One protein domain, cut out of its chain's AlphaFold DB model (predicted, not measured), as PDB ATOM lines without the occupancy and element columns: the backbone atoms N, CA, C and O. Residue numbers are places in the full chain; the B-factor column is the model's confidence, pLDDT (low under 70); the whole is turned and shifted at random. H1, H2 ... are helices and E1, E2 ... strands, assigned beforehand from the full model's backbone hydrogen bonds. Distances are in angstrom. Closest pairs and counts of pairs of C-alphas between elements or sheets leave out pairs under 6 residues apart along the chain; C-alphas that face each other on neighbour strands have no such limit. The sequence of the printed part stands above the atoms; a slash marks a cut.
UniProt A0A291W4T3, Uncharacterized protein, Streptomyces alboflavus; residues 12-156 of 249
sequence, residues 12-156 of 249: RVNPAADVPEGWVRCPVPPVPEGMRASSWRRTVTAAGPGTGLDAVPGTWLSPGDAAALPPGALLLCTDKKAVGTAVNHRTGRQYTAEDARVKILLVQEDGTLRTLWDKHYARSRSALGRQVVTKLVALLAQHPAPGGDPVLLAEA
ATOM      1  N   ARG A  12     -21.011 -21.058 -13.011       63.94
ATOM      2  CA  ARG A  12     -21.684 -22.035 -12.153       63.94
ATOM      3  C   ARG A  12     -20.725 -22.367 -11.020       63.94
ATOM      4  O   ARG A  12     -19.678 -22.966 -11.249       63.94
ATOM      5  N   VAL A  13     -21.056 -21.934  -9.810       61.00
ATOM      6  CA  VAL A  13     -20.310 -22.327  -8.611       61.00
ATOM      7  C   VAL A  13     -20.631 -23.789  -8.330       61.00
ATOM      8  O   VAL A  13     -21.802 -24.166  -8.367       61.00
ATOM      9  N   ASN A  14     -19.615 -24.608  -8.066       63.25
ATOM     10  CA  ASN A  14     -19.827 -25.934  -7.509       63.25
ATOM     11  C   ASN A  14     -19.986 -25.777  -5.987       63.25
ATOM     12  O   ASN A  14     -18.986 -25.555  -5.307       63.25
ATOM     13  N   PRO A  15     -21.211 -25.849  -5.430       53.72
ATOM     14  CA  PRO A  15     -21.441 -25.564  -4.015       53.72
ATOM     15  C   PRO A  15     -20.814 -26.606  -3.078       53.72
ATOM     16  O   PRO A  15     -20.780 -26.375  -1.878       53.72
ATOM     17  N   ALA A  16     -20.341 -27.739  -3.610       56.56
ATOM     18  CA  ALA A  16     -19.696 -28.803  -2.846       56.56
ATOM     19  C   ALA A  16     -18.157 -28.783  -2.935       56.56
ATOM     20  O   ALA A  16     -17.511 -29.633  -2.329       56.56
ATOM     21  N   ALA A  17     -17.562 -27.880  -3.722       73.81
ATOM     22  CA  ALA A  17     -16.112 -27.818  -3.890       73.81
ATOM     23  C   ALA A  17     -15.500 -26.749  -2.978       73.81
ATOM     24  O   ALA A  17     -15.477 -25.564  -3.319       73.81
ATOM     25  N   ASP A  18     -14.973 -27.192  -1.840       85.44
ATOM     26  CA  ASP A  18     -14.154 -26.362  -0.961       85.44
ATOM     27  C   ASP A  18     -12.713 -26.254  -1.480       85.44
ATOM     28  O   ASP A  18     -12.216 -27.111  -2.217       85.44
ATOM     29  N   VAL A  19     -12.029 -25.173  -1.099       90.56
ATOM     30  CA  VAL A  19     -10.595 -25.009  -1.361       90.56
ATOM     31  C   VAL A  19      -9.834 -25.875  -0.350       90.56
ATOM     32  O   VAL A  19     -10.003 -25.645   0.848       90.56
ATOM     33  N   PRO A  20      -9.009 -26.848  -0.785       93.25
ATOM     34  CA  PRO A  20      -8.214 -27.652   0.142       93.25
ATOM     35  C   PRO A  20      -7.292 -26.791   1.017       93.25
ATOM     36  O   PRO A  20      -6.861 -25.710   0.613       93.25
ATOM     37  N   GLU A  21      -6.952 -27.282   2.210       92.69
ATOM     38  CA  GLU A  21      -6.022 -26.583   3.100       92.69
ATOM     39  C   GLU A  21      -4.666 -26.347   2.410       92.69
ATOM     40  O   GLU A  21      -4.109 -27.240   1.769       92.69
ATOM     41  N   GLY A  22      -4.150 -25.117   2.502       93.00
ATOM     42  CA  GLY A  22      -2.906 -24.703   1.843       93.00
ATOM     43  C   GLY A  22      -3.016 -24.477   0.329       93.00
ATOM     44  O   GLY A  22      -2.014 -24.152  -0.308       93.00
ATOM     45  N   TRP A  23      -4.203 -24.634  -0.264       96.94
ATOM     46  CA  TRP A  23      -4.457 -24.330  -1.671       96.94
ATOM     47  C   TRP A  23      -5.095 -22.954  -1.817       96.94
ATOM     48  O   TRP A  23      -5.648 -22.388  -0.875       96.94
ATOM     49  N   VAL A  24      -5.038 -22.412  -3.030       96.25
ATOM     50  CA  VAL A  24      -5.566 -21.086  -3.340       96.25
ATOM     51  C   VAL A  24      -6.569 -21.161  -4.475       96.25
ATOM     52  O   VAL A  24      -6.384 -21.893  -5.451       96.25
ATOM     53  N   ARG A  25      -7.634 -20.365  -4.375       95.56
ATOM     54  CA  ARG A  25      -8.537 -20.127  -5.503       95.56
ATOM     55  C   ARG A  25      -7.783 -19.322  -6.557       95.56
ATOM     56  O   ARG A  25      -7.438 -18.169  -6.333       95.56
ATOM     57  N   CYS A  26      -7.592 -19.918  -7.723       95.00
ATOM     58  CA  CYS A  26      -6.894 -19.334  -8.852       95.00
ATOM     59  C   CYS A  26      -7.845 -19.219 -10.056       95.00
ATOM     60  O   CYS A  26      -8.429 -20.226 -10.479       95.00
ATOM     61  N   PRO A  27      -8.005 -18.024 -10.656       91.38
ATOM     62  CA  PRO A  27      -8.710 -17.897 -11.921       91.38
ATOM     63  C   PRO A  27      -7.862 -18.502 -13.044       91.38
ATOM     64  O   PRO A  27      -6.700 -18.144 -13.236       91.38
ATOM     65  N   VAL A  28      -8.442 -19.410 -13.820       91.25
ATOM     66  CA  VAL A  28      -7.816 -19.942 -15.028       91.25
ATOM     67  C   VAL A  28      -7.920 -18.868 -16.116       91.25
ATOM     68  O   VAL A  28      -9.035 -18.472 -16.459       91.25
ATOM     69  N   PRO A  29      -6.809 -18.389 -16.713       92.69
ATOM     70  CA  PRO A  29      -6.858 -17.277 -17.655       92.69
ATOM     71  C   PRO A  29      -7.817 -17.556 -18.817       92.69
ATOM     72  O   PRO A  29      -7.689 -18.613 -19.455       92.69
ATOM     73  N   PRO A  30      -8.739 -16.630 -19.136       84.12
ATOM     74  CA  PRO A  30      -9.645 -16.795 -20.261       84.12
ATOM     75  C   PRO A  30      -8.873 -16.797 -21.583       84.12
ATOM     76  O   PRO A  30      -7.706 -16.392 -21.655       84.12
ATOM     77  N   VAL A  31      -9.523 -17.270 -22.644       79.19
ATOM     78  CA  VAL A  31      -9.022 -17.087 -24.011       79.19
ATOM     79  C   VAL A  31      -9.190 -15.606 -24.376       79.19
ATOM     80  O   VAL A  31     -10.303 -15.097 -24.245       79.19
ATOM     81  N   PRO A  32      -8.129 -14.895 -24.809       81.38
ATOM     82  CA  PRO A  32      -8.250 -13.500 -25.222       81.38
ATOM     83  C   PRO A  32      -9.224 -13.320 -26.391       81.38
ATOM     84  O   PRO A  32      -9.365 -14.207 -27.238       81.38
ATOM     85  N   GLU A  33      -9.850 -12.147 -26.475       77.00
ATOM     86  CA  GLU A  33     -10.731 -11.807 -27.591       77.00
ATOM     87  C   GLU A  33     -10.008 -11.949 -28.945       77.00
ATOM     88  O   GLU A  33      -8.824 -11.630 -29.088       77.00
ATOM     89  N   GLY A  34     -10.716 -12.480 -29.946       70.75
ATOM     90  CA  GLY A  34     -10.173 -12.712 -31.288       70.75
ATOM     91  C   GLY A  34      -9.263 -13.942 -31.425       70.75
ATOM     92  O   GLY A  34      -8.744 -14.190 -32.516       70.75
ATOM     93  N   MET A  35      -9.074 -14.726 -30.358       76.00
ATOM     94  CA  MET A  35      -8.363 -16.008 -30.401       76.00
ATOM     95  C   MET A  35      -9.323 -17.183 -30.643       76.00
ATOM     96  O   MET A  35     -10.539 -17.084 -30.485       76.00
ATOM     97  N   ARG A  36      -8.778 -18.329 -31.059       67.81
ATOM     98  CA  ARG A  36      -9.549 -19.536 -31.372       67.81
ATOM     99  C   ARG A  36      -9.995 -20.269 -30.112       67.81
ATOM    100  O   ARG A  36      -9.245 -20.367 -29.143       67.81
ATOM    101  N   ALA A  37     -11.135 -20.951 -30.215       61.25
ATOM    102  CA  ALA A  37     -11.617 -21.904 -29.211       61.25
ATOM    103  C   ALA A  37     -10.675 -23.108 -28.985       61.25
ATOM    104  O   ALA A  37     -10.756 -23.763 -27.957       61.25
ATOM    105  N   SER A  38      -9.751 -23.390 -29.914       69.62
ATOM    106  CA  SER A  38      -8.713 -24.428 -29.769       69.62
ATOM    107  C   SER A  38      -7.520 -24.004 -28.891       69.62
ATOM    108  O   SER A  38      -6.516 -24.728 -28.831       69.62
ATOM    109  N   SER A  39      -7.607 -22.824 -28.267       76.00
ATOM    110  CA  SER A  39      -6.719 -22.348 -27.202       76.00
ATOM    111  C   SER A  39      -6.996 -23.107 -25.906       76.00
ATOM    112  O   SER A  39      -8.123 -23.525 -25.657       76.00
ATOM    113  N   TRP A  40      -5.978 -23.311 -25.076       83.31
ATOM    114  CA  TRP A  40      -6.085 -24.229 -23.944       83.31
ATOM    115  C   TRP A  40      -5.188 -23.854 -22.764       83.31
ATOM    116  O   TRP A  40      -4.277 -23.023 -22.890       83.31
ATOM    117  N   ARG A  41      -5.469 -24.462 -21.606       90.06
ATOM    118  CA  ARG A  41      -4.750 -24.287 -20.339       90.06
ATOM    119  C   ARG A  41      -4.444 -25.651 -19.739       90.06
ATOM    120  O   ARG A  41      -5.253 -26.570 -19.845       90.06
ATOM    121  N   ARG A  42      -3.276 -25.795 -19.128       90.69
ATOM    122  CA  ARG A  42      -2.870 -27.054 -18.508       90.69
ATOM    123  C   ARG A  42      -1.965 -26.788 -17.321       90.69
ATOM    124  O   ARG A  42      -1.029 -25.999 -17.456       90.69
ATOM    125  N   THR A  43      -2.208 -27.439 -16.189       94.69
ATOM    126  CA  THR A  43      -1.168 -27.509 -15.158       94.69
ATOM    127  C   THR A  43       0.007 -28.325 -15.679       94.69
ATOM    128  O   THR A  43      -0.144 -29.136 -16.593       94.69
ATOM    129  N   VAL A  44       1.197 -28.090 -15.138       94.31
ATOM    130  CA  VAL A  44       2.392 -28.842 -15.518       94.31
ATOM    131  C   VAL A  44       2.924 -29.564 -14.293       94.31
ATOM    132  O   VAL A  44       3.396 -28.923 -13.359       94.31
ATOM    133  N   THR A  45       2.847 -30.894 -14.308       92.94
ATOM    134  CA  THR A  45       3.333 -31.743 -13.209       92.94
ATOM    135  C   THR A  45       4.742 -32.264 -13.461       92.94
ATOM    136  O   THR A  45       5.497 -32.494 -12.522       92.94
ATOM    137  N   ALA A  46       5.128 -32.405 -14.729       92.12
ATOM    138  CA  ALA A  46       6.492 -32.706 -15.138       92.12
ATOM    139  C   ALA A  46       6.757 -32.189 -16.559       92.12
ATOM    140  O   ALA A  46       5.838 -31.824 -17.294       92.12
ATOM    141  N   ALA A  47       8.026 -32.187 -16.959       91.69
ATOM    142  CA  ALA A  47       8.433 -32.001 -18.344       91.69
ATOM    143  C   ALA A  47       9.599 -32.945 -18.654       91.69
ATOM    144  O   ALA A  47      10.548 -33.032 -17.875       91.69
ATOM    145  N   GLY A  48       9.516 -33.661 -19.773       84.69
ATOM    146  CA  GLY A  48      10.484 -34.690 -20.159       84.69
ATOM    147  C   GLY A  48      11.092 -34.461 -21.543       84.69
ATOM    148  O   GLY A  48      10.653 -33.575 -22.279       84.69
ATOM    149  N   PRO A  49      12.108 -35.249 -21.934       79.06
ATOM    150  CA  PRO A  49      12.659 -35.189 -23.283       79.06
ATOM    151  C   PRO A  49      11.572 -35.514 -24.319       79.06
ATOM    152  O   PRO A  49      10.893 -36.530 -24.221       79.06
ATOM    153  N   GLY A  50      11.408 -34.648 -25.320       82.75
ATOM    154  CA  GLY A  50      10.417 -34.831 -26.381       82.75
ATOM    155  C   GLY A  50       9.753 -33.529 -26.823       82.75
ATOM    156  O   GLY A  50      10.236 -32.428 -26.550       82.75
ATOM    157  N   THR A  51       8.642 -33.669 -27.543       81.88
ATOM    158  CA  THR A  51       7.767 -32.569 -27.976       81.88
ATOM    159  C   THR A  51       6.313 -33.019 -27.931       81.88
ATOM    160  O   THR A  51       6.042 -34.212 -28.022       81.88
ATOM    161  N   GLY A  52       5.380 -32.072 -27.891       79.56
ATOM    162  CA  GLY A  52       3.950 -32.372 -27.878       79.56
ATOM    163  C   GLY A  52       3.393 -32.575 -26.471       79.56
ATOM    164  O   GLY A  52       4.008 -32.190 -25.480       79.56
ATOM    165  N   LEU A  53       2.180 -33.122 -26.403       74.81
ATOM    166  CA  LEU A  53       1.392 -33.193 -25.169       74.81
ATOM    167  C   LEU A  53       1.934 -34.198 -24.153       74.81
ATOM    168  O   LEU A  53       1.810 -33.959 -22.952       74.81
ATOM    169  N   ASP A  54       2.560 -35.270 -24.629       80.69
ATOM    170  CA  ASP A  54       3.116 -36.326 -23.776       80.69
ATOM    171  C   ASP A  54       4.390 -35.865 -23.058       80.69
ATOM    172  O   ASP A  54       4.707 -36.339 -21.973       80.69
ATOM    173  N   ALA A  55       5.096 -34.880 -23.624       84.50
ATOM    174  CA  ALA A  55       6.302 -34.309 -23.024       84.50
ATOM    175  C   ALA A  55       6.006 -33.377 -21.838       84.50
ATOM    176  O   ALA A  55       6.938 -32.977 -21.140       84.50
ATOM    177  N   VAL A  56       4.741 -32.997 -21.632       86.62
ATOM    178  CA  VAL A  56       4.315 -32.024 -20.616       86.62
ATOM    179  C   VAL A  56       3.044 -32.524 -19.919       86.62
ATOM    180  O   VAL A  56       1.963 -31.993 -20.184       86.62
ATOM    181  N   PRO A  57       3.121 -33.580 -19.088       88.56
ATOM    182  CA  PRO A  57       1.970 -34.081 -18.347       88.56
ATOM    183  C   PRO A  57       1.407 -33.046 -17.365       88.56
ATOM    184  O   PRO A  57       2.070 -32.092 -16.953       88.56
ATOM    185  N   GLY A  58       0.150 -33.271 -16.996       87.94
ATOM    186  CA  GLY A  58      -0.620 -32.430 -16.090       87.94
ATOM    187  C   GLY A  58      -2.086 -32.373 -16.491       87.94
ATOM    188  O   GLY A  58      -2.499 -32.997 -17.480       87.94
ATOM    189  N   THR A  59      -2.858 -31.606 -15.736       89.12
ATOM    190  CA  THR A  59      -4.320 -31.624 -15.786       89.12
ATOM    191  C   THR A  59      -4.832 -30.508 -16.682       89.12
ATOM    192  O   THR A  59      -4.395 -29.357 -16.602       89.12
ATOM    193  N   TRP A  60      -5.740 -30.869 -17.585       86.56
ATOM    194  CA  TRP A  60      -6.390 -29.914 -18.470       86.56
ATOM    195  C   TRP A  60      -7.314 -29.017 -17.676       86.56
ATOM    196  O   TRP A  60      -8.183 -29.494 -16.950       86.56
ATOM    197  N   LEU A  61      -7.118 -27.718 -17.856       85.25
ATOM    198  CA  LEU A  61      -7.980 -26.706 -17.292       85.25
ATOM    199  C   LEU A  61      -8.681 -25.960 -18.402       85.25
ATOM    200  O   LEU A  61      -8.199 -25.782 -19.525       85.25
ATOM    201  N   SER A  62      -9.854 -25.508 -18.033       81.44
ATOM    202  CA  SER A  62     -10.819 -24.974 -18.942       81.44
ATOM    203  C   SER A  62     -10.737 -23.437 -18.832       81.44
ATOM    204  O   SER A  62     -10.790 -22.894 -17.728       81.44
ATOM    205  N   PRO A  63     -10.475 -22.701 -19.937       83.31
ATOM    206  CA  PRO A  63     -10.235 -21.257 -19.867       83.31
ATOM    207  C   PRO A  63     -11.386 -20.487 -19.207       83.31
ATOM    208  O   PRO A  63     -12.544 -20.653 -19.594       83.31
ATOM    209  N   GLY A  64     -11.066 -19.612 -18.255       82.56
ATOM    210  CA  GLY A  64     -12.041 -18.813 -17.509       82.56
ATOM    211  C   GLY A  64     -12.616 -19.493 -16.265       82.56
ATOM    212  O   GLY A  64     -13.321 -18.829 -15.508       82.56
ATOM    213  N   ASP A  65     -12.349 -20.781 -16.035       84.69
ATOM    214  CA  ASP A  65     -12.784 -21.465 -14.813       84.69
ATOM    215  C   ASP A  65     -12.134 -20.853 -13.562       84.69
ATOM    216  O   ASP A  65     -11.095 -20.194 -13.634       84.69
ATOM    217  N   ALA A  66     -12.702 -21.126 -12.391       87.38
ATOM    218  CA  ALA A  66     -12.007 -20.978 -11.120       87.38
ATOM    219  C   ALA A  66     -11.641 -22.366 -10.588       87.38
ATOM    220  O   ALA A  66     -12.515 -23.214 -10.401       87.38
ATOM    221  N   ALA A  67     -10.360 -22.580 -10.309       92.31
ATOM    222  CA  ALA A  67      -9.854 -23.823  -9.741       92.31
ATOM    223  C   ALA A  67      -9.115 -23.537  -8.431       92.31
ATOM    224  O   ALA A  67      -8.517 -22.474  -8.281       92.31
ATOM    225  N   ALA A  68      -9.133 -24.472  -7.490       95.31
ATOM    226  CA  ALA A  68      -8.149 -24.493  -6.426       95.31
ATOM    227  C   ALA A  68      -6.883 -25.160  -6.961       95.31
ATOM    228  O   ALA A  68      -6.938 -26.250  -7.540       95.31
ATOM    229  N   LEU A  69      -5.755 -24.486  -6.771       95.88
ATOM    230  CA  LEU A  69      -4.423 -24.956  -7.130       95.88
ATOM    231  C   LEU A  69      -3.483 -24.715  -5.945       95.88
ATOM    232  O   LEU A  69      -3.680 -23.737  -5.222       95.88
ATOM    233  N   PRO A  70      -2.443 -25.536  -5.747       96.56
ATOM    234  CA  PRO A  70      -1.432 -25.219  -4.754       96.56
ATOM    235  C   PRO A  70      -0.558 -24.045  -5.239       96.56
ATOM    236  O   PRO A  70      -0.206 -23.994  -6.428       96.56
ATOM    237  N   PRO A  71      -0.147 -23.123  -4.349       96.50
ATOM    238  CA  PRO A  71       0.911 -22.162  -4.650       96.50
ATOM    239  C   PRO A  71       2.174 -22.871  -5.155       96.50
ATOM    240  O   PRO A  71       2.504 -23.971  -4.714       96.50
ATOM    241  N   GLY A  72       2.881 -22.266  -6.109       96.81
ATOM    242  CA  GLY A  72       4.033 -22.905  -6.759       96.81
ATOM    243  C   GLY A  72       3.684 -23.703  -8.022       96.81
ATOM    244  O   GLY A  72       4.576 -23.993  -8.818       96.81
ATOM    245  N   ALA A  73       2.403 -24.003  -8.270       97.44
ATOM    246  CA  ALA A  73       1.991 -24.698  -9.485       97.44
ATOM    247  C   ALA A  73       2.281 -23.874 -10.749       97.44
ATOM    248  O   ALA A  73       2.050 -22.662 -10.803       97.44
ATOM    249  N   LEU A  74       2.748 -24.557 -11.800       97.81
ATOM    250  CA  LEU A  74       2.922 -23.975 -13.128       97.81
ATOM    251  C   LEU A  74       1.677 -24.200 -13.986       97.81
ATOM    252  O   LEU A  74       1.200 -25.327 -14.136       97.81
ATOM    253  N   LEU A  75       1.198 -23.127 -14.615       97.06
ATOM    254  CA  LEU A  75       0.096 -23.139 -15.568       97.06
ATOM    255  C   LEU A  75       0.598 -22.762 -16.966       97.06
ATOM    256  O   LEU A  75       1.034 -21.638 -17.215       97.06
ATOM    257  N   LEU A  76       0.501 -23.705 -17.899       95.75
ATOM    258  CA  LEU A  76       0.813 -23.508 -19.307       95.75
ATOM    259  C   LEU A  76      -0.434 -23.043 -20.058       95.75
ATOM    260  O   LEU A  76      -1.459 -23.726 -20.085       95.75
ATOM    261  N   CYS A  77      -0.328 -21.890 -20.705       95.94
ATOM    262  CA  CYS A  77      -1.385 -21.298 -21.509       95.94
ATOM    263  C   CYS A  77      -0.954 -21.254 -22.969       95.94
ATOM    264  O   CYS A  77       0.106 -20.710 -23.268       95.94
ATOM    265  N   THR A  78      -1.784 -21.769 -23.873       91.12
ATOM    266  CA  THR A  78      -1.569 -21.624 -25.317       91.12
ATOM    267  C   THR A  78      -2.782 -20.972 -25.954       91.12
ATOM    268  O   THR A  78      -3.856 -21.571 -25.993       91.12
ATOM    269  N   ASP A  79      -2.590 -19.768 -26.479       90.00
ATOM    270  CA  ASP A  79      -3.586 -19.019 -27.240       90.00
ATOM    271  C   ASP A  79      -3.261 -19.099 -28.723       90.00
ATOM    272  O   ASP A  79      -2.123 -18.852 -29.114       90.00
ATOM    273  N   LYS A  80      -4.239 -19.457 -29.552       83.25
ATOM    274  CA  LYS A  80      -4.049 -19.627 -30.998       83.25
ATOM    275  C   LYS A  80      -4.862 -18.598 -31.757       83.25
ATOM    276  O   LYS A  80      -6.052 -18.458 -31.482       83.25
ATOM    277  N   LYS A  81      -4.280 -17.960 -32.769       84.38
ATOM    278  CA  LYS A  81      -5.016 -17.092 -33.693       84.38
ATOM    279  C   LYS A  81      -5.054 -17.723 -35.072       84.38
ATOM    280  O   LYS A  81      -4.042 -18.214 -35.565       84.38
ATOM    281  N   ALA A  82      -6.217 -17.694 -35.717       78.00
ATOM    282  CA  ALA A  82      -6.289 -17.992 -37.143       78.00
ATOM    283  C   ALA A  82      -5.646 -16.833 -37.917       78.00
ATOM    284  O   ALA A  82      -6.039 -15.682 -37.745       78.00
ATOM    285  N   VAL A  83      -4.659 -17.139 -38.758       86.56
ATOM    286  CA  VAL A  83      -3.935 -16.145 -39.572       86.56
ATOM    287  C   VAL A  83      -4.143 -16.344 -41.073       86.56
ATOM    288  O   VAL A  83      -3.723 -15.510 -41.867       86.56
ATOM    289  N   GLY A  84      -4.800 -17.434 -41.477       82.44
ATOM    290  CA  GLY A  84      -5.150 -17.691 -42.871       82.44
ATOM    291  C   GLY A  84      -5.447 -19.161 -43.140       82.44
ATOM    292  O   GLY A  84      -5.800 -19.919 -42.235       82.44
ATOM    293  N   THR A  85      -5.244 -19.570 -44.389       82.19
ATOM    294  CA  THR A  85      -5.392 -20.954 -44.850       82.19
ATOM    295  C   THR A  85      -4.054 -21.438 -45.395       82.19
ATOM    296  O   THR A  85      -3.391 -20.734 -46.151       82.19
ATOM    297  N   ALA A  86      -3.649 -22.642 -45.010       75.88
ATOM    298  CA  ALA A  86      -2.471 -23.326 -45.521       75.88
ATOM    299  C   ALA A  86      -2.874 -24.635 -46.208       75.88
ATOM    300  O   ALA A  86      -3.961 -25.168 -45.986       75.88
ATOM    301  N   VAL A  87      -1.980 -25.164 -47.041       82.38
ATOM    302  CA  VAL A  87      -2.190 -26.413 -47.780       82.38
ATOM    303  C   VAL A  87      -1.136 -27.420 -47.354       82.38
ATOM    304  O   VAL A  87       0.054 -27.111 -47.297       82.38
ATOM    305  N   ASN A  88      -1.556 -28.639 -47.032       78.62
ATOM    306  CA  ASN A  88      -0.623 -29.738 -46.852       78.62
ATOM    307  C   ASN A  88      -0.148 -30.197 -48.236       78.62
ATOM    308  O   ASN A  88      -0.901 -30.835 -48.961       78.62
ATOM    309  N   HIS A  89       1.101 -29.898 -48.589       85.44
ATOM    310  CA  HIS A  89       1.655 -30.199 -49.915       85.44
ATOM    311  C   HIS A  89       1.629 -31.689 -50.288       85.44
ATOM    312  O   HIS A  89       1.646 -32.012 -51.468       85.44
ATOM    313  N   ARG A  90       1.585 -32.601 -49.304       81.88
ATOM    314  CA  ARG A  90       1.544 -34.050 -49.559       81.88
ATOM    315  C   ARG A  90       0.134 -34.575 -49.807       81.88
ATOM    316  O   ARG A  90      -0.023 -35.528 -50.552       81.88
ATOM    317  N   THR A  91      -0.873 -33.995 -49.157       85.44
ATOM    318  CA  THR A  91      -2.259 -34.495 -49.222       85.44
ATOM    319  C   THR A  91      -3.207 -33.561 -49.968       85.44
ATOM    320  O   THR A  91      -4.377 -33.887 -50.123       85.44
ATOM    321  N   GLY A  92      -2.750 -32.367 -50.357       85.62
ATOM    322  CA  GLY A  92      -3.580 -31.300 -50.925       85.62
ATOM    323  C   GLY A  92      -4.594 -30.698 -49.943       85.62
ATOM    324  O   GLY A  92      -5.293 -29.747 -50.287       85.62
ATOM    325  N   ARG A  93      -4.691 -31.216 -48.709       80.81
ATOM    326  CA  ARG A  93      -5.718 -30.809 -47.746       80.81
ATOM    327  C   ARG A  93      -5.468 -29.384 -47.259       80.81
ATOM    328  O   ARG A  93      -4.396 -29.085 -46.727       80.81
ATOM    329  N   GLN A  94      -6.485 -28.538 -47.385       73.94
ATOM    330  CA  GLN A  94      -6.496 -27.210 -46.783       73.94
ATOM    331  C   GLN A  94      -6.742 -27.306 -45.275       73.94
ATOM    332  O   GLN A  94      -7.550 -28.113 -44.809       73.94
ATOM    333  N   TYR A  95      -6.036 -26.485 -44.507       73.88
ATOM    334  CA  TYR A  95      -6.220 -26.347 -43.067       73.88
ATOM    335  C   TYR A  95      -6.022 -24.890 -42.645       73.88
ATOM    336  O   TYR A  95      -5.356 -24.115 -43.330       73.88
ATOM    337  N   THR A  96      -6.597 -24.503 -41.509       74.19
ATOM    338  CA  THR A  96      -6.400 -23.158 -40.956       74.19
ATOM    339  C   THR A  96      -4.938 -22.978 -40.548       74.19
ATOM    340  O   THR A  96      -4.426 -23.735 -39.725       74.19
ATOM    341  N   ALA A  97      -4.269 -21.976 -41.113       77.75
ATOM    342  CA  ALA A  97      -2.970 -21.531 -40.636       77.75
ATOM    343  C   ALA A  97      -3.162 -20.793 -39.309       77.75
ATOM    344  O   ALA A  97      -4.010 -19.905 -39.198       77.75
ATOM    345  N   GLU A  98      -2.372 -21.164 -38.308       81.31
ATOM    346  CA  GLU A  98      -2.487 -20.623 -36.959       81.31
ATOM    347  C   GLU A  98      -1.126 -20.190 -36.435       81.31
ATOM    348  O   GLU A  98      -0.153 -20.942 -36.552       81.31
ATOM    349  N   ASP A  99      -1.082 -19.030 -35.791       91.88
ATOM    350  CA  ASP A  99      -0.002 -18.695 -34.871       91.88
ATOM    351  C   ASP A  99      -0.351 -19.185 -33.452       91.88
ATOM    352  O   ASP A  99      -1.443 -19.709 -33.198       91.88
ATOM    353  N   ALA A 100       0.597 -19.079 -32.525       89.50
ATOM    354  CA  ALA A 100       0.318 -19.315 -31.118       89.50
ATOM    355  C   ALA A 100       1.122 -18.393 -30.208       89.50
ATOM    356  O   ALA A 100       2.303 -18.147 -30.444       89.50
ATOM    357  N   ARG A 101       0.511 -17.954 -29.113       96.56
ATOM    358  CA  ARG A 101       1.186 -17.340 -27.974       96.56
ATOM    359  C   ARG A 101       1.164 -18.315 -26.809       96.56
ATOM    360  O   ARG A 101       0.102 -18.786 -26.414       96.56
ATOM    361  N   VAL A 102       2.339 -18.627 -26.283       96.38
ATOM    362  CA  VAL A 102       2.514 -19.553 -25.167       96.38
ATOM    363  C   VAL A 102       2.977 -18.768 -23.954       96.38
ATOM    364  O   VAL A 102       3.971 -18.047 -24.036       96.38
ATOM    365  N   LYS A 103       2.280 -18.927 -22.832       98.19
ATOM    366  CA  LYS A 103       2.662 -18.355 -21.538       98.19
ATOM    367  C   LYS A 103       2.844 -19.457 -20.509       98.19
ATOM    368  O   LYS A 103       2.064 -20.406 -20.482       98.19
ATOM    369  N   ILE A 104       3.840 -19.306 -19.646       98.31
ATOM    370  CA  ILE A 104       4.007 -20.128 -18.447       98.31
ATOM    371  C   ILE A 104       3.806 -19.202 -17.256       98.31
ATOM    372  O   ILE A 104       4.538 -18.221 -17.092       98.31
ATOM    373  N   LEU A 105       2.782 -19.497 -16.468       98.62
ATOM    374  CA  LEU A 105       2.376 -18.720 -15.307       98.62
ATOM    375  C   LEU A 105       2.655 -19.521 -14.035       98.62
ATOM    376  O   LEU A 105       2.597 -20.746 -14.058       98.62
ATOM    377  N   LEU A 106       2.939 -18.825 -12.943       98.44
ATOM    378  CA  LEU A 106       3.126 -19.388 -11.613       98.44
ATOM    379  C   LEU A 106       1.978 -18.955 -10.709       98.44
ATOM    380  O   LEU A 106       1.715 -17.756 -10.600       98.44
ATOM    381  N   VAL A 107       1.345 -19.918 -10.044       98.12
ATOM    382  CA  VAL A 107       0.343 -19.667  -9.001       98.12
ATOM    383  C   VAL A 107       1.042 -19.113  -7.759       98.12
ATOM    384  O   VAL A 107       1.985 -19.722  -7.250       98.12
ATOM    385  N   GLN A 108       0.635 -17.925  -7.318       98.06
ATOM    386  CA  GLN A 108       1.135 -17.263  -6.110       98.06
ATOM    387  C   GLN A 108       0.310 -17.662  -4.874       98.06
ATOM    388  O   GLN A 108      -0.771 -18.232  -4.996       98.06
ATOM    389  N   GLU A 109       0.818 -17.346  -3.682       96.69
ATOM    390  CA  GLU A 109       0.170 -17.650  -2.392       96.69
ATOM    391  C   GLU A 109      -1.166 -16.925  -2.178       96.69
ATOM    392  O   GLU A 109      -1.982 -17.355  -1.371       96.69
ATOM    393  N   ASP A 110      -1.419 -15.846  -2.913       95.31
ATOM    394  CA  ASP A 110      -2.675 -15.090  -2.878       95.31
ATOM    395  C   ASP A 110      -3.681 -15.541  -3.958       95.31
ATOM    396  O   ASP A 110      -4.742 -14.938  -4.115       95.31
ATOM    397  N   GLY A 111      -3.357 -16.586  -4.731       94.06
ATOM    398  CA  GLY A 111      -4.172 -17.057  -5.855       94.06
ATOM    399  C   GLY A 111      -3.992 -16.270  -7.155       94.06
ATOM    400  O   GLY A 111      -4.628 -16.601  -8.161       94.06
ATOM    401  N   THR A 112      -3.120 -15.258  -7.186       97.50
ATOM    402  CA  THR A 112      -2.786 -14.542  -8.420       97.50
ATOM    403  C   THR A 112      -1.814 -15.338  -9.294       97.50
ATOM    404  O   THR A 112      -1.165 -16.298  -8.869       97.50
ATOM    405  N   LEU A 113      -1.719 -14.947 -10.568       98.12
ATOM    406  CA  LEU A 113      -0.859 -15.592 -11.555       98.12
ATOM    407  C   LEU A 113       0.272 -14.661 -11.981       98.12
ATOM    408  O   LEU A 113       0.042 -13.626 -12.610       98.12
ATOM    409  N   ARG A 114       1.512 -15.077 -11.724       98.38
ATOM    410  CA  ARG A 114       2.710 -14.367 -12.183       98.38
ATOM    411  C   ARG A 114       3.214 -14.954 -13.493       98.38
ATOM    412  O   ARG A 114       3.478 -16.148 -13.581       98.38
ATOM    413  N   THR A 115       3.410 -14.122 -14.515       98.44
ATOM    414  CA  THR A 115       3.996 -14.584 -15.784       98.44
ATOM    415  C   THR A 115       5.497 -14.815 -15.620       98.44
ATOM    416  O   THR A 115       6.230 -13.879 -15.320       98.44
ATOM    417  N   LEU A 116       5.961 -16.048 -15.841       98.44
ATOM    418  CA  LEU A 116       7.390 -16.394 -15.824       98.44
ATOM    419  C   LEU A 116       8.007 -16.395 -17.222       98.44
ATOM    420  O   LEU A 116       9.217 -16.230 -17.390       98.44
ATOM    421  N   TRP A 117       7.185 -16.651 -18.237       98.38
ATOM    422  CA  TRP A 117       7.629 -16.724 -19.617       98.38
ATOM    423  C   TRP A 117       6.464 -16.490 -20.575       98.38
ATOM    424  O   TRP A 117       5.355 -16.959 -20.326       98.38
ATOM    425  N   ASP A 118       6.727 -15.787 -21.672       97.88
ATOM    426  CA  ASP A 118       5.755 -15.469 -22.717       97.88
ATOM    427  C   ASP A 118       6.471 -15.459 -24.066       97.88
ATOM    428  O   ASP A 118       7.527 -14.834 -24.217       97.88
ATOM    429  N   LYS A 119       5.927 -16.178 -25.045       97.44
ATOM    430  CA  LYS A 119       6.491 -16.222 -26.387       97.44
ATOM    431  C   LYS A 119       5.434 -16.406 -27.461       97.44
ATOM    432  O   LYS A 119       4.551 -17.255 -27.358       97.44
ATOM    433  N   HIS A 120       5.602 -15.665 -28.553       96.19
ATOM    434  CA  HIS A 120       4.865 -15.866 -29.796       96.19
ATOM    435  C   HIS A 120       5.596 -16.828 -30.739       96.19
ATOM    436  O   HIS A 120       6.825 -16.822 -30.859       96.19
ATOM    437  N   TYR A 121       4.809 -17.652 -31.418       92.81
ATOM    438  CA  TYR A 121       5.216 -18.596 -32.438       92.81
ATOM    439  C   TYR A 121       4.390 -18.348 -33.692       92.81
ATOM    440  O   TYR A 121       3.171 -18.482 -33.671       92.81
ATOM    441  N   ALA A 122       5.060 -18.126 -34.821       91.50
ATOM    442  CA  ALA A 122       4.400 -17.961 -36.116       91.50
ATOM    443  C   ALA A 122       3.603 -19.200 -36.578       91.50
ATOM    444  O   ALA A 122       2.860 -19.123 -37.551       91.50
ATOM    445  N   ARG A 123       3.790 -20.362 -35.931       82.94
ATOM    446  CA  ARG A 123       3.056 -21.602 -36.222       82.94
ATOM    447  C   ARG A 123       2.639 -22.302 -34.932       82.94
ATOM    448  O   ARG A 123       3.505 -22.671 -34.137       82.94
ATOM    449  N   SER A 124       1.347 -22.590 -34.773       81.69
ATOM    450  CA  SER A 124       0.797 -23.234 -33.568       81.69
ATOM    451  C   SER A 124       1.389 -24.618 -33.284       81.69
ATOM    452  O   SER A 124       1.582 -24.983 -32.127       81.69
ATOM    453  N   ARG A 125       1.806 -25.357 -34.322       78.56
ATOM    454  CA  ARG A 125       2.511 -26.649 -34.179       78.56
ATOM    455  C   ARG A 125       3.801 -26.569 -33.353       78.56
ATOM    456  O   ARG A 125       4.276 -27.585 -32.864       78.56
ATOM    457  N   SER A 126       4.395 -25.380 -33.229       80.38
ATOM    458  CA  SER A 126       5.631 -25.152 -32.475       80.38
ATOM    459  C   SER A 126       5.387 -24.787 -31.008       80.38
ATOM    460  O   SER A 126       6.347 -24.749 -30.241       80.38
ATOM    461  N   ALA A 127       4.131 -24.574 -30.601       77.31
ATOM    462  CA  ALA A 127       3.753 -24.165 -29.246       77.31
ATOM    463  C   ALA A 127       4.088 -25.202 -28.157       77.31
ATOM    464  O   ALA A 127       4.186 -24.856 -26.989       77.31
ATOM    465  N   LEU A 128       4.296 -26.466 -28.533       82.62
ATOM    466  CA  LEU A 128       4.797 -27.531 -27.653       82.62
ATOM    467  C   LEU A 128       6.088 -28.149 -28.203       82.62
ATOM    468  O   LEU A 128       6.338 -29.349 -28.093       82.62
ATOM    469  N   GLY A 129       6.897 -27.325 -28.866       88.25
ATOM    470  CA  GLY A 129       8.203 -27.725 -29.366       88.25
ATOM    471  C   GLY A 129       9.269 -27.764 -28.269       88.25
ATOM    472  O   GLY A 129       9.054 -27.343 -27.131       88.25
ATOM    473  N   ARG A 130      10.471 -28.195 -28.662       91.56
ATOM    474  CA  ARG A 130      11.641 -28.361 -27.785       91.56
ATOM    475  C   ARG A 130      11.905 -27.156 -26.883       91.56
ATOM    476  O   ARG A 130      12.209 -27.334 -25.716       91.56
ATOM    477  N   GLN A 131      11.762 -25.935 -27.397       93.25
ATOM    478  CA  GLN A 131      12.010 -24.726 -26.612       93.25
ATOM    479  C   GLN A 131      11.068 -24.581 -25.410       93.25
ATOM    480  O   GLN A 131      11.527 -24.209 -24.333       93.25
ATOM    481  N   VAL A 132       9.773 -24.859 -25.592       94.25
ATOM    482  CA  VAL A 132       8.787 -24.768 -24.505       94.25
ATOM    483  C   VAL A 132       9.084 -25.828 -23.457       94.25
ATOM    484  O   VAL A 132       9.161 -25.509 -22.276       94.25
ATOM    485  N   VAL A 133       9.365 -27.055 -23.898       94.19
ATOM    486  CA  VAL A 133       9.747 -28.166 -23.019       94.19
ATOM    487  C   VAL A 133      11.020 -27.842 -22.233       94.19
ATOM    488  O   VAL A 133      11.019 -27.937 -21.013       94.19
ATOM    489  N   THR A 134      12.087 -27.369 -22.885       94.38
ATOM    490  CA  THR A 134      13.328 -26.957 -22.205       94.38
ATOM    491  C   THR A 134      13.078 -25.846 -21.188       94.38
ATOM    492  O   THR A 134      13.634 -25.883 -20.091       94.38
ATOM    493  N   LYS A 135      12.228 -24.866 -21.519       96.44
ATOM    494  CA  LYS A 135      11.893 -23.798 -20.575       96.44
ATOM    495  C   LYS A 135      11.098 -24.329 -19.383       96.44
ATOM    496  O   LYS A 135      11.385 -23.918 -18.265       96.44
ATOM    497  N   LEU A 136      10.158 -25.248 -19.601       96.31
ATOM    498  CA  LEU A 136       9.403 -25.901 -18.530       96.31
ATOM    499  C   LEU A 136      10.300 -26.740 -17.623       96.31
ATOM    500  O   LEU A 136      10.173 -26.615 -16.417       96.31
ATOM    501  N   VAL A 137      11.250 -27.507 -18.168       95.56
ATOM    502  CA  VAL A 137      12.245 -28.241 -17.363       95.56
ATOM    503  C   VAL A 137      13.015 -27.284 -16.447       95.56
ATOM    504  O   VAL A 137      13.117 -27.523 -15.248       95.56
ATOM    505  N   ALA A 138      13.506 -26.164 -16.988       96.38
ATOM    506  CA  ALA A 138      14.233 -25.171 -16.197       96.38
ATOM    507  C   ALA A 138      13.355 -24.503 -15.125       96.38
ATOM    508  O   ALA A 138      13.831 -24.238 -14.025       96.38
ATOM    509  N   LEU A 139      12.086 -24.225 -15.437       97.69
ATOM    510  CA  LEU A 139      11.149 -23.630 -14.485       97.69
ATOM    511  C   LEU A 139      10.694 -24.623 -13.415       97.69
ATOM    512  O   LEU A 139      10.578 -24.218 -12.270       97.69
ATOM    513  N   LEU A 140      10.505 -25.902 -13.741       96.88
ATOM    514  CA  LEU A 140      10.165 -26.950 -12.771       96.88
ATOM    515  C   LEU A 140      11.311 -27.235 -11.796       96.88
ATOM    516  O   LEU A 140      11.062 -27.589 -10.651       96.88
ATOM    517  N   ALA A 141      12.564 -27.039 -12.215       96.12
ATOM    518  CA  ALA A 141      13.703 -27.095 -11.299       96.12
ATOM    519  C   ALA A 141      13.700 -25.936 -10.279       96.12
ATOM    520  O   ALA A 141      14.206 -26.092  -9.174       96.12
ATOM    521  N   GLN A 142      13.136 -24.779 -10.644       97.06
ATOM    522  CA  GLN A 142      13.025 -23.593  -9.774       97.06
ATOM    523  C   GLN A 142      11.722 -23.579  -8.964       97.06
ATOM    524  O   GLN A 142      11.670 -23.031  -7.867       97.06
ATOM    525  N   HIS A 143      10.672 -24.178  -9.520       96.38
ATOM    526  CA  HIS A 143       9.324 -24.257  -8.979       96.38
ATOM    527  C   HIS A 143       8.835 -25.705  -9.116       96.38
ATOM    528  O   HIS A 143       8.114 -26.018 -10.071       96.38
ATOM    529  N   PRO A 144       9.270 -26.612  -8.219       94.25
ATOM    530  CA  PRO A 144       8.834 -28.002  -8.249       94.25
ATOM    531  C   PRO A 144       7.310 -28.088  -8.212       94.25
ATOM    532  O   PRO A 144       6.676 -27.364  -7.446       94.25
ATOM    533  N   ALA A 145       6.725 -28.954  -9.044       90.75
ATOM    534  CA  ALA A 145       5.277 -29.080  -9.121       90.75
ATOM    535  C   ALA A 145       4.721 -29.531  -7.759       90.75
ATOM    536  O   ALA A 145       5.054 -30.633  -7.307       90.75
ATOM    537  N   PRO A 146       3.884 -28.715  -7.100       82.06
ATOM    538  CA  PRO A 146       3.198 -29.154  -5.901       82.06
ATOM    539  C   PRO A 146       2.227 -30.269  -6.306       82.06
ATOM    540  O   PRO A 146       1.490 -30.134  -7.284       82.06
ATOM    541  N   GLY A 147       2.301 -31.412  -5.625       83.06
ATOM    542  CA  GLY A 147       1.475 -32.574  -5.954       83.06
ATOM    543  C   GLY A 147      -0.028 -32.297  -5.819       83.06
ATOM    544  O   GLY A 147      -0.445 -31.323  -5.195       83.06
ATOM    545  N   GLY A 148      -0.838 -33.203  -6.369       86.31
ATOM    546  CA  GLY A 148      -2.300 -33.147  -6.305       86.31
ATOM    547  C   GLY A 148      -2.956 -32.634  -7.587       86.31
ATOM    548  O   GLY A 148      -2.366 -31.888  -8.370       86.31
ATOM    549  N   ASP A 149      -4.198 -33.063  -7.801       89.06
ATOM    550  CA  ASP A 149      -4.993 -32.671  -8.962       89.06
ATOM    551  C   ASP A 149      -5.805 -31.396  -8.683       89.06
ATOM    552  O   ASP A 149      -6.378 -31.267  -7.601       89.06
ATOM    553  N   PRO A 150      -5.900 -30.460  -9.648       91.25
ATOM    554  CA  PRO A 150      -6.742 -29.273  -9.524       91.25
ATOM    555  C   PRO A 150      -8.178 -29.596  -9.106       91.25
ATOM    556  O   PRO A 150      -8.810 -30.476  -9.692       91.25
ATOM    557  N   VAL A 151      -8.728 -28.817  -8.172       90.12
ATOM    558  CA  VAL A 151     -10.142 -28.919  -7.782       90.12
ATOM    559  C   VAL A 151     -10.930 -27.817  -8.476       90.12
ATOM    560  O   VAL A 151     -10.614 -26.636  -8.351       90.12
ATOM    561  N   LEU A 152     -11.965 -28.182  -9.224       86.56
ATOM    562  CA  LEU A 152     -12.800 -27.227  -9.947       86.56
ATOM    563  C   LEU A 152     -13.826 -26.587  -9.001       86.56
ATOM    564  O   LEU A 152     -14.729 -27.261  -8.508       86.56
ATOM    565  N   LEU A 153     -13.683 -25.282  -8.761       84.88
ATOM    566  CA  LEU A 153     -14.527 -24.518  -7.833       84.88
ATOM    567  C   LEU A 153     -15.700 -23.845  -8.547       84.88
ATOM    568  O   LEU A 153     -16.800 -23.733  -8.006       84.88
ATOM    569  N   ALA A 154     -15.453 -23.339  -9.756       79.62
ATOM    570  CA  ALA A 154     -16.491 -22.774 -10.600       79.62
ATOM    571  C   ALA A 154     -16.172 -22.976 -12.080       79.62
ATOM    572  O   ALA A 154     -15.068 -22.687 -12.538       79.62
ATOM    573  N   GLU A 155     -17.173 -23.418 -12.830       74.38
ATOM    574  CA  GLU A 155     -17.091 -23.620 -14.274       74.38
ATOM    575  C   GLU A 155     -17.447 -22.325 -15.010       74.38
ATOM    576  O   GLU A 155     -18.446 -21.663 -14.699       74.38
ATOM    577  N   ALA A 156     -16.624 -21.943 -15.990       69.62
ATOM    578  CA  ALA A 156     -16.961 -20.856 -16.899       69.62
ATOM    579  C   ALA A 156     -17.985 -21.313 -17.931       69.62
ATOM    580  O   ALA A 156     -17.741 -22.263 -18.680       69.62
TER     581      ALA A 156
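This is residues 12 to 156 of the 249 residues of an uncharacterized protein of Streptomyces alboflavus (UniProt A0A291W4T3). What is the shape? A long, twisted sheet of E2, E4, E5 and E6 has H1 over one face and a small sheet of E1, E3 and E7 at one end. At the other end the E4-E5 hairpin reaches out, and its tip, residues 88 to 93, sticks out. What builds it? The printed part has 145 residues, mostly strand by class with under half in named elements, in the order E1 E2 E3 E4 E5 E6 H1 E7. Both sheets, ordered E2 E4 E5 E6 and E1 E3 E7, are antiparallel; the whole is compact, with a radius of gyration of the C-alphas of 16.2 A and spans of 54 by 35 by 22 A.

Where do the first strands lie? E1 is residues 24 to 27, from C-alpha 24 at (-5.566, -21.086, -3.340); E2 is 40 to 44 and E3 66 to 69. What follows? E4, 74 to 87, is 35.1 A long, E5, 94 to 107, 39.1 A, and E6, 113 to 121, 22.0 A. H1, 130 to 142, is 18.7 A, and E7, 151 to 156, ends at C-alpha 156 (-16.961, -20.856, -16.899).

How is the larger sheet joined? E4, E5 and E6 form a meander, each strand the antiparallel neighbour of the one before; N 77 and O 103 are 2.8 A apart, N 102 and O 119 2.8 A. E2 pairs with E4 through N 42 and O 76, 2.9 A. Where is H1? It is on this sheet at a height of 9.4 A, along E5 at 9 degrees on the local plane; every O i to N i+4 pair is within hydrogen-bond range. What of the smaller sheet? N 26 and O 67 of E1 and E3 are 2.8 A apart, N 66 and O 154 of E3 and E7 2.8 A.

How far does it reach? The two C-alphas farthest apart, those of Glu 21 and Gly 92, are 54.3 A apart. Are there cuts or weak places? The printed part has no cut; the links E1 to E2 and E2 to E3 are long, and pLDDT is under 70 at residues 12 to 16, 36 to 38 and 156.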